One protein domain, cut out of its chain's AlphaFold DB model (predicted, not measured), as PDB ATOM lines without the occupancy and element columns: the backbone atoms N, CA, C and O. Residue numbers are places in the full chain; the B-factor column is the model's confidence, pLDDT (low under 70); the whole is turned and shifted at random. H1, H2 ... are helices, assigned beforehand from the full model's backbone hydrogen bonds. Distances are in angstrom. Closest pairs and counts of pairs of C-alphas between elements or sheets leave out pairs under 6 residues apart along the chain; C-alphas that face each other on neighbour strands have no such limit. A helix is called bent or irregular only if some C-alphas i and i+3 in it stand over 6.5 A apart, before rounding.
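This is residues 115 to 170 of the 340 residues of the protein "Putative nonselective cation channel protein" of Eutypa lata (strain UCR-EL1) (UniProt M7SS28). Two helices of unequal length make a narrow, lopsided V, with the tight turn at its point; the first residues, 115 to 121, fold back beside H1. The far part of the longer helix, H2, runs on past H1, and residues 155 to 170 stick out and make much of the length. The printed part has 56 residues, with H1 and then H2 along it and no named strand, and its class is all helix. It is loose, with a radius of gyration of the C-alphas of 14.6 A, and spans 49 by 21 by 12 A.

H1, residues 122 to 136, is joined by a tight link of 2 residues to H2, residues 139 to 168. H2 was assigned as one helix by its hydrogen bonds but is bent, with C-alphas 153 and 156 6.5 A apart. Its arms H2a, residues 139 to 153, and H2b, residues 156 to 168, stand at a shallow tilt of 29 degrees. H1 and H2a form a helical hairpin, running opposite ways at a shallow tilt of 20 degrees. They only just touch, with 3 pairs of C-alphas within 8 A, through residues 130 to 134 of H1 and 142 to 146 of H2a alone. Their closest C-alphas, those of Arg 134 and Phe 142, are 6.8 A apart. H1 and H2b are apart. Every O i to N i+4 pair is within hydrogen-bond range in H2b, against 8 of 11 in H1 and 10 of 11 in H2a.

H1 begins at C-alpha 122 (-10.708, -37.549, 21.103) and is 21.6 A long from first to last C-alpha. H2a begins at C-alpha 139 (-15.351, -16.258, 16.764) and is 21.4 A long. H2b is 17.9 A long and ends at C-alpha 168 (-29.990, -54.982, 28.959).

The two C-alphas farthest apart, those of Phe 135 and Trp 170, are 49.0 A apart. The printed part has no cut. Mean pLDDT of the printed part is 73.2, with 19 residues under 70, among them 115 to 122, 133 to 137 and 168 to 170.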
ATOM      1  N   ILE A 115     -11.263 -27.239  25.373       57.03
ATOM      2  CA  ILE A 115     -10.398 -28.296  24.851       57.03
ATOM      3  C   ILE A 115     -10.480 -29.594  25.685       57.03
ATOM      4  O   ILE A 115     -10.366 -30.679  25.131       57.03
ATOM      5  N   PHE A 116     -10.791 -29.516  26.986       56.44
ATOM      6  CA  PHE A 116     -10.970 -30.671  27.879       56.44
ATOM      7  C   PHE A 116     -12.397 -31.231  27.915       56.44
ATOM      8  O   PHE A 116     -12.636 -32.235  28.582       56.44
ATOM      9  N   ALA A 117     -13.344 -30.646  27.173       64.19
ATOM     10  CA  ALA A 117     -14.695 -31.200  27.053       64.19
ATOM     11  C   ALA A 117     -14.728 -32.524  26.260       64.19
ATOM     12  O   ALA A 117     -15.746 -33.218  26.240       64.19
ATOM     13  N   TYR A 118     -13.627 -32.873  25.590       66.75
ATOM     14  CA  TYR A 118     -13.492 -34.104  24.821       66.75
ATOM     15  C   TYR A 118     -12.946 -35.242  25.688       66.75
ATOM     16  O   TYR A 118     -11.886 -35.129  26.301       66.75
ATOM     17  N   GLN A 119     -13.642 -36.382  25.668       67.12
ATOM     18  CA  GLN A 119     -13.188 -37.634  26.276       67.12
ATOM     19  C   GLN A 119     -11.763 -37.982  25.773       67.12
ATOM     20  O   GLN A 119     -11.525 -37.928  24.559       67.12
ATOM     21  N   PRO A 120     -10.802 -38.365  26.637       58.00
ATOM     22  CA  PRO A 120      -9.531 -38.939  26.171       58.00
ATOM     23  C   PRO A 120      -9.876 -40.250  25.444       58.00
ATOM     24  O   PRO A 120     -10.511 -41.084  26.092       58.00
ATOM     25  N   PRO A 121      -9.622 -40.472  24.127       67.25
ATOM     26  CA  PRO A 121      -8.561 -40.013  23.202       67.25
ATOM     27  C   PRO A 121      -8.948 -38.943  22.150       67.25
ATOM     28  O   PRO A 121      -8.101 -38.502  21.371       67.25
ATOM     29  N   PHE A 122     -10.209 -38.511  22.098       69.56
ATOM     30  CA  PHE A 122     -10.708 -37.549  21.103       69.56
ATOM     31  C   PHE A 122     -10.230 -36.111  21.353       69.56
ATOM     32  O   PHE A 122     -10.212 -35.308  20.423       69.56
ATOM     33  N   ASN A 123      -9.772 -35.808  22.573       73.44
ATOM     34  CA  ASN A 123      -9.151 -34.529  22.934       73.44
ATOM     35  C   ASN A 123      -7.920 -34.201  22.062       73.44
ATOM     36  O   ASN A 123      -7.769 -33.079  21.598       73.44
ATOM     37  N   ILE A 124      -7.079 -35.190  21.735       74.31
ATOM     38  CA  ILE A 124      -5.870 -34.952  20.924       74.31
ATOM     39  C   ILE A 124      -6.238 -34.569  19.480       74.31
ATOM     40  O   ILE A 124      -5.649 -33.655  18.906       74.31
ATOM     41  N   ILE A 125      -7.250 -35.228  18.907       71.88
ATOM     42  CA  ILE A 125      -7.769 -34.911  17.566       71.88
ATOM     43  C   ILE A 125      -8.435 -33.532  17.578       71.88
ATOM     44  O   ILE A 125      -8.211 -32.723  16.678       71.88
ATOM     45  N   ALA A 126      -9.217 -33.244  18.620       69.94
ATOM     46  CA  ALA A 126      -9.837 -31.945  18.828       69.94
ATOM     47  C   ALA A 126      -8.783 -30.833  18.923       69.94
ATOM     48  O   ALA A 126      -8.915 -29.821  18.244       69.94
ATOM     49  N   LEU A 127      -7.690 -31.043  19.656       72.38
ATOM     50  CA  LEU A 127      -6.569 -30.110  19.743       72.38
ATOM     51  C   LEU A 127      -5.909 -29.885  18.374       72.38
ATOM     52  O   LEU A 127      -5.684 -28.742  17.985       72.38
ATOM     53  N   PHE A 128      -5.667 -30.946  17.603       73.50
ATOM     54  CA  PHE A 128      -5.026 -30.832  16.290       73.50
ATOM     55  C   PHE A 128      -5.915 -30.159  15.230       73.50
ATOM     56  O   PHE A 128      -5.397 -29.573  14.286       73.50
ATOM     57  N   VAL A 129      -7.244 -30.216  15.374       72.31
ATOM     58  CA  VAL A 129      -8.204 -29.636  14.417       72.31
ATOM     59  C   VAL A 129      -8.685 -28.242  14.846       72.31
ATOM     60  O   VAL A 129      -8.724 -27.331  14.020       72.31
ATOM     61  N   LEU A 130      -9.033 -28.034  16.120       69.69
ATOM     62  CA  LEU A 130      -9.606 -26.775  16.622       69.69
ATOM     63  C   LEU A 130      -8.558 -25.675  16.816       69.69
ATOM     64  O   LEU A 130      -8.858 -24.509  16.558       69.69
ATOM     65  N   VAL A 131      -7.330 -26.017  17.227       70.31
ATOM     66  CA  VAL A 131      -6.258 -25.025  17.434       70.31
ATOM     67  C   VAL A 131      -5.843 -24.329  16.129       70.31
ATOM     68  O   VAL A 131      -5.824 -23.096  16.120       70.31
ATOM     69  N   PRO A 132      -5.570 -25.026  15.007       70.19
ATOM     70  CA  PRO A 132      -5.300 -24.342  13.742       70.19
ATOM     71  C   PRO A 132      -6.549 -23.652  13.178       70.19
ATOM     72  O   PRO A 132      -6.441 -22.572  12.605       70.19
ATOM     73  N   MET A 133      -7.750 -24.200  13.390       67.75
ATOM     74  CA  MET A 133      -8.998 -23.598  12.903       67.75
ATOM     75  C   MET A 133      -9.321 -22.247  13.566       67.75
ATOM     76  O   MET A 133      -9.883 -21.368  12.910       67.75
ATOM     77  N   ARG A 134      -8.902 -22.028  14.822       65.50
ATOM     78  CA  ARG A 134      -8.988 -20.723  15.506       65.50
ATOM     79  C   ARG A 134      -8.295 -19.593  14.729       65.50
ATOM     80  O   ARG A 134      -8.732 -18.453  14.832       65.50
ATOM     81  N   PHE A 135      -7.232 -19.880  13.975       67.44
ATOM     82  CA  PHE A 135      -6.508 -18.857  13.210       67.44
ATOM     83  C   PHE A 135      -7.215 -18.445  11.914       67.44
ATOM     84  O   PHE A 135      -6.987 -17.341  11.428       67.44
ATOM     85  N   PHE A 136      -8.093 -19.293  11.370       69.44
ATOM     86  CA  PHE A 136      -8.766 -19.048  10.089       69.44
ATOM     87  C   PHE A 136     -10.229 -18.599  10.229       69.44
ATOM     88  O   PHE A 136     -10.793 -18.064   9.276       69.44
ATOM     89  N   VAL A 137     -10.869 -18.810  11.387       64.88
ATOM     90  CA  VAL A 137     -12.328 -18.679  11.536       64.88
ATOM     91  C   VAL A 137     -12.717 -17.620  12.574       64.88
ATOM     92  O   VAL A 137     -12.235 -17.611  13.701       64.88
ATOM     93  N   ASN A 138     -13.660 -16.744  12.207       70.12
ATOM     94  CA  ASN A 138     -14.220 -15.715  13.089       70.12
ATOM     95  C   ASN A 138     -14.963 -16.341  14.297       70.12
ATOM     96  O   ASN A 138     -15.622 -17.375  14.157       70.12
ATOM     97  N   ALA A 139     -14.930 -15.693  15.468       68.94
ATOM     98  CA  ALA A 139     -15.351 -16.258  16.764       68.94
ATOM     99  C   ALA A 139     -16.758 -16.897  16.773       68.94
ATOM    100  O   ALA A 139     -16.993 -17.915  17.425       68.94
ATOM    101  N   ARG A 140     -17.701 -16.341  15.999       72.94
ATOM    102  CA  ARG A 140     -19.079 -16.860  15.893       72.94
ATOM    103  C   ARG A 140     -19.187 -18.183  15.129       72.94
ATOM    104  O   ARG A 140     -20.041 -19.005  15.452       72.94
ATOM    105  N   TRP A 141     -18.345 -18.394  14.121       74.00
ATOM    106  CA  TRP A 141     -18.313 -19.640  13.350       74.00
ATOM    107  C   TRP A 141     -17.547 -20.734  14.091       74.00
ATOM    108  O   TRP A 141     -17.990 -21.880  14.092       74.00
ATOM    109  N   PHE A 142     -16.482 -20.365  14.805       71.75
ATOM    110  CA  PHE A 142     -15.737 -21.279  15.671       71.75
ATOM    111  C   PHE A 142     -16.646 -21.934  16.722       71.75
ATOM    112  O   PHE A 142     -16.642 -23.154  16.870       71.75
ATOM    113  N   HIS A 143     -17.513 -21.148  17.374       71.88
ATOM    114  CA  HIS A 143     -18.471 -21.679  18.344       71.88
ATOM    115  C   HIS A 143     -19.464 -22.677  17.720       71.88
ATOM    116  O   HIS A 143     -19.696 -23.748  18.277       71.88
ATOM    117  N   LYS A 144     -20.014 -22.370  16.534       78.94
ATOM    118  CA  LYS A 144     -20.933 -23.282  15.829       78.94
ATOM    119  C   LYS A 144     -20.262 -24.604  15.451       78.94
ATOM    120  O   LYS A 144     -20.877 -25.654  15.618       78.94
ATOM    121  N   ILE A 145     -19.022 -24.551  14.964       75.38
ATOM    122  CA  ILE A 145     -18.264 -25.747  14.573       75.38
ATOM    123  C   ILE A 145     -17.928 -26.585  15.809       75.38
ATOM    124  O   ILE A 145     -18.200 -27.780  15.811       75.38
ATOM    125  N   HIS A 146     -17.450 -25.962  16.889       74.94
ATOM    126  CA  HIS A 146     -17.162 -26.650  18.146       74.94
ATOM    127  C   HIS A 146     -18.388 -27.403  18.688       74.94
ATOM    128  O   HIS A 146     -18.318 -28.605  18.941       74.94
ATOM    129  N   VAL A 147     -19.543 -26.733  18.789       74.94
ATOM    130  CA  VAL A 147     -20.794 -27.354  19.268       74.94
ATOM    131  C   VAL A 147     -21.247 -28.496  18.349       74.94
ATOM    132  O   VAL A 147     -21.687 -29.537  18.839       74.94
ATOM    133  N   ALA A 148     -21.108 -28.344  17.027       79.94
ATOM    134  CA  ALA A 148     -21.432 -29.401  16.071       79.94
ATOM    135  C   ALA A 148     -20.505 -30.620  16.215       79.94
ATOM    136  O   ALA A 148     -20.989 -31.749  16.223       79.94
ATOM    137  N   THR A 149     -19.197 -30.408  16.390       74.62
ATOM    138  CA  THR A 149     -18.206 -31.479  16.570       74.62
ATOM    139  C   THR A 149     -18.403 -32.222  17.891       74.62
ATOM    140  O   THR A 149     -18.416 -33.451  17.894       74.62
ATOM    141  N   VAL A 150     -18.626 -31.509  19.003       72.94
ATOM    142  CA  VAL A 150     -18.929 -32.133  20.307       72.94
ATOM    143  C   VAL A 150     -20.194 -32.989  20.212       72.94
ATOM    144  O   VAL A 150     -20.207 -34.135  20.660       72.94
ATOM    145  N   ARG A 151     -21.251 -32.470  19.574       80.56
ATOM    146  CA  ARG A 151     -22.502 -33.211  19.384       80.56
ATOM    147  C   ARG A 151     -22.312 -34.426  18.475       80.56
ATOM    148  O   ARG A 151     -22.810 -35.494  18.804       80.56
ATOM    149  N   ALA A 152     -21.579 -34.296  17.372       80.56
ATOM    150  CA  ALA A 152     -21.324 -35.402  16.449       80.56
ATOM    151  C   ALA A 152     -20.520 -36.544  17.092       80.56
ATOM    152  O   ALA A 152     -20.760 -37.701  16.762       80.56
ATOM    153  N   ILE A 153     -19.609 -36.236  18.022       78.94
ATOM    154  CA  ILE A 153     -18.807 -37.241  18.738       78.94
ATOM    155  C   ILE A 153     -19.613 -37.902  19.865       78.94
ATOM    156  O   ILE A 153     -19.580 -39.123  19.998       78.94
ATOM    157  N   ASN A 154     -20.380 -37.133  20.645       79.38
ATOM    158  CA  ASN A 154     -21.108 -37.675  21.799       79.38
ATOM    159  C   ASN A 154     -22.427 -38.375  21.433       79.38
ATOM    160  O   ASN A 154     -22.814 -39.318  22.116       79.38
ATOM    161  N   VAL A 155     -23.119 -37.969  20.361       86.19
ATOM    162  CA  VAL A 155     -24.381 -38.602  19.922       86.19
ATOM    163  C   VAL A 155     -24.258 -40.113  19.667       86.19
ATOM    164  O   VAL A 155     -25.088 -40.841  20.205       86.19
ATOM    165  N   PRO A 156     -23.280 -40.632  18.896       83.75
ATOM    166  CA  PRO A 156     -23.178 -42.072  18.659       83.75
ATOM    167  C   PRO A 156     -22.855 -42.847  19.938       83.75
ATOM    168  O   PRO A 156     -23.408 -43.921  20.150       83.75
ATOM    169  N   ILE A 157     -22.017 -42.290  20.817       79.94
ATOM    170  CA  ILE A 157     -21.663 -42.904  22.103       79.94
ATOM    171  C   ILE A 157     -22.895 -42.991  23.012       79.94
ATOM    172  O   ILE A 157     -23.214 -44.070  23.504       79.94
ATOM    173  N   LEU A 158     -23.634 -41.891  23.173       82.44
ATOM    174  CA  LEU A 158     -24.865 -41.865  23.966       82.44
ATOM    175  C   LEU A 158     -25.963 -42.751  23.362       82.44
ATOM    176  O   LEU A 158     -26.707 -43.381  24.103       82.44
ATOM    177  N   LEU A 159     -26.049 -42.845  22.033       87.06
ATOM    178  CA  LEU A 159     -26.998 -43.726  21.352       87.06
ATOM    179  C   LEU A 159     -26.661 -45.203  21.580       87.06
ATOM    180  O   LEU A 159     -27.568 -45.996  21.815       87.06
ATOM    181  N   ILE A 160     -25.380 -45.579  21.544       85.94
ATOM    182  CA  ILE A 160     -24.940 -46.945  21.861       85.94
ATOM    183  C   ILE A 160     -25.250 -47.276  23.320       85.94
ATOM    184  O   ILE A 160     -25.805 -48.339  23.575       85.94
ATOM    185  N   ILE A 161     -24.955 -46.367  24.256       83.75
ATOM    186  CA  ILE A 161     -25.293 -46.547  25.675       83.75
ATOM    187  C   ILE A 161     -26.806 -46.719  25.835       83.75
ATOM    188  O   ILE A 161     -27.238 -47.713  26.403       83.75
ATOM    189  N   ALA A 162     -27.618 -45.841  25.241       83.50
ATOM    190  CA  ALA A 162     -29.073 -45.927  25.321       83.50
ATOM    191  C   ALA A 162     -29.634 -47.217  24.692       83.50
ATOM    192  O   ALA A 162     -30.593 -47.791  25.204       83.50
ATOM    193  N   LEU A 163     -29.055 -47.701  23.587       85.38
ATOM    194  CA  LEU A 163     -29.445 -48.979  22.985       85.38
ATOM    195  C   LEU A 163     -29.007 -50.179  23.832       85.38
ATOM    196  O   LEU A 163     -29.746 -51.159  23.893       85.38
ATOM    197  N   LEU A 164     -27.835 -50.120  24.466       82.44
ATOM    198  CA  LEU A 164     -27.359 -51.160  25.376       82.44
ATOM    199  C   LEU A 164     -28.208 -51.208  26.643       82.44
ATOM    200  O   LEU A 164     -28.687 -52.280  26.985       82.44
ATOM    201  N   GLU A 165     -28.471 -50.069  27.280       80.00
ATOM    202  CA  GLU A 165     -29.368 -49.974  28.435       80.00
ATOM    203  C   GLU A 165     -30.764 -50.474  28.077       80.00
ATOM    204  O   GLU A 165     -31.302 -51.332  28.765       80.00
ATOM    205  N   ARG A 166     -31.323 -50.049  26.940       79.69
ATOM    206  CA  ARG A 166     -32.637 -50.531  26.500       79.69
ATOM    207  C   ARG A 166     -32.662 -52.029  26.193       79.69
ATOM    208  O   ARG A 166     -33.711 -52.641  26.333       79.69
ATOM    209  N   ARG A 167     -31.553 -52.638  25.761       73.38
ATOM    210  CA  ARG A 167     -31.484 -54.093  25.522       73.38
ATOM    211  C   ARG A 167     -31.141 -54.906  26.769       73.38
ATOM    212  O   ARG A 167     -31.508 -56.073  26.816       73.38
ATOM    213  N   LEU A 168     -30.446 -54.316  27.739       66.31
ATOM    214  CA  LEU A 168     -29.990 -54.982  28.959       66.31
ATOM    215  C   LEU A 168     -30.960 -54.810  30.135       66.31
ATOM    216  O   LEU A 168     -31.032 -55.706  30.966       66.31
ATOM    217  N   LEU A 169     -31.728 -53.713  30.192       60.50
ATOM    218  CA  LEU A 169     -32.823 -53.528  31.155       60.50
ATOM    219  C   LEU A 169     -34.169 -54.090  30.672       60.50
ATOM    220  O   LEU A 169     -35.068 -54.238  31.488       60.50
ATOM    221  N   TRP A 170     -34.341 -54.382  29.374       58.91
ATOM    222  CA  TRP A 170     -35.551 -55.046  28.850       58.91
ATOM    223  C   TRP A 170     -35.378 -56.535  28.453       58.91
ATOM    224  O   TRP A 170     -35.918 -56.938  27.420       58.91
TER     225      TRP A 170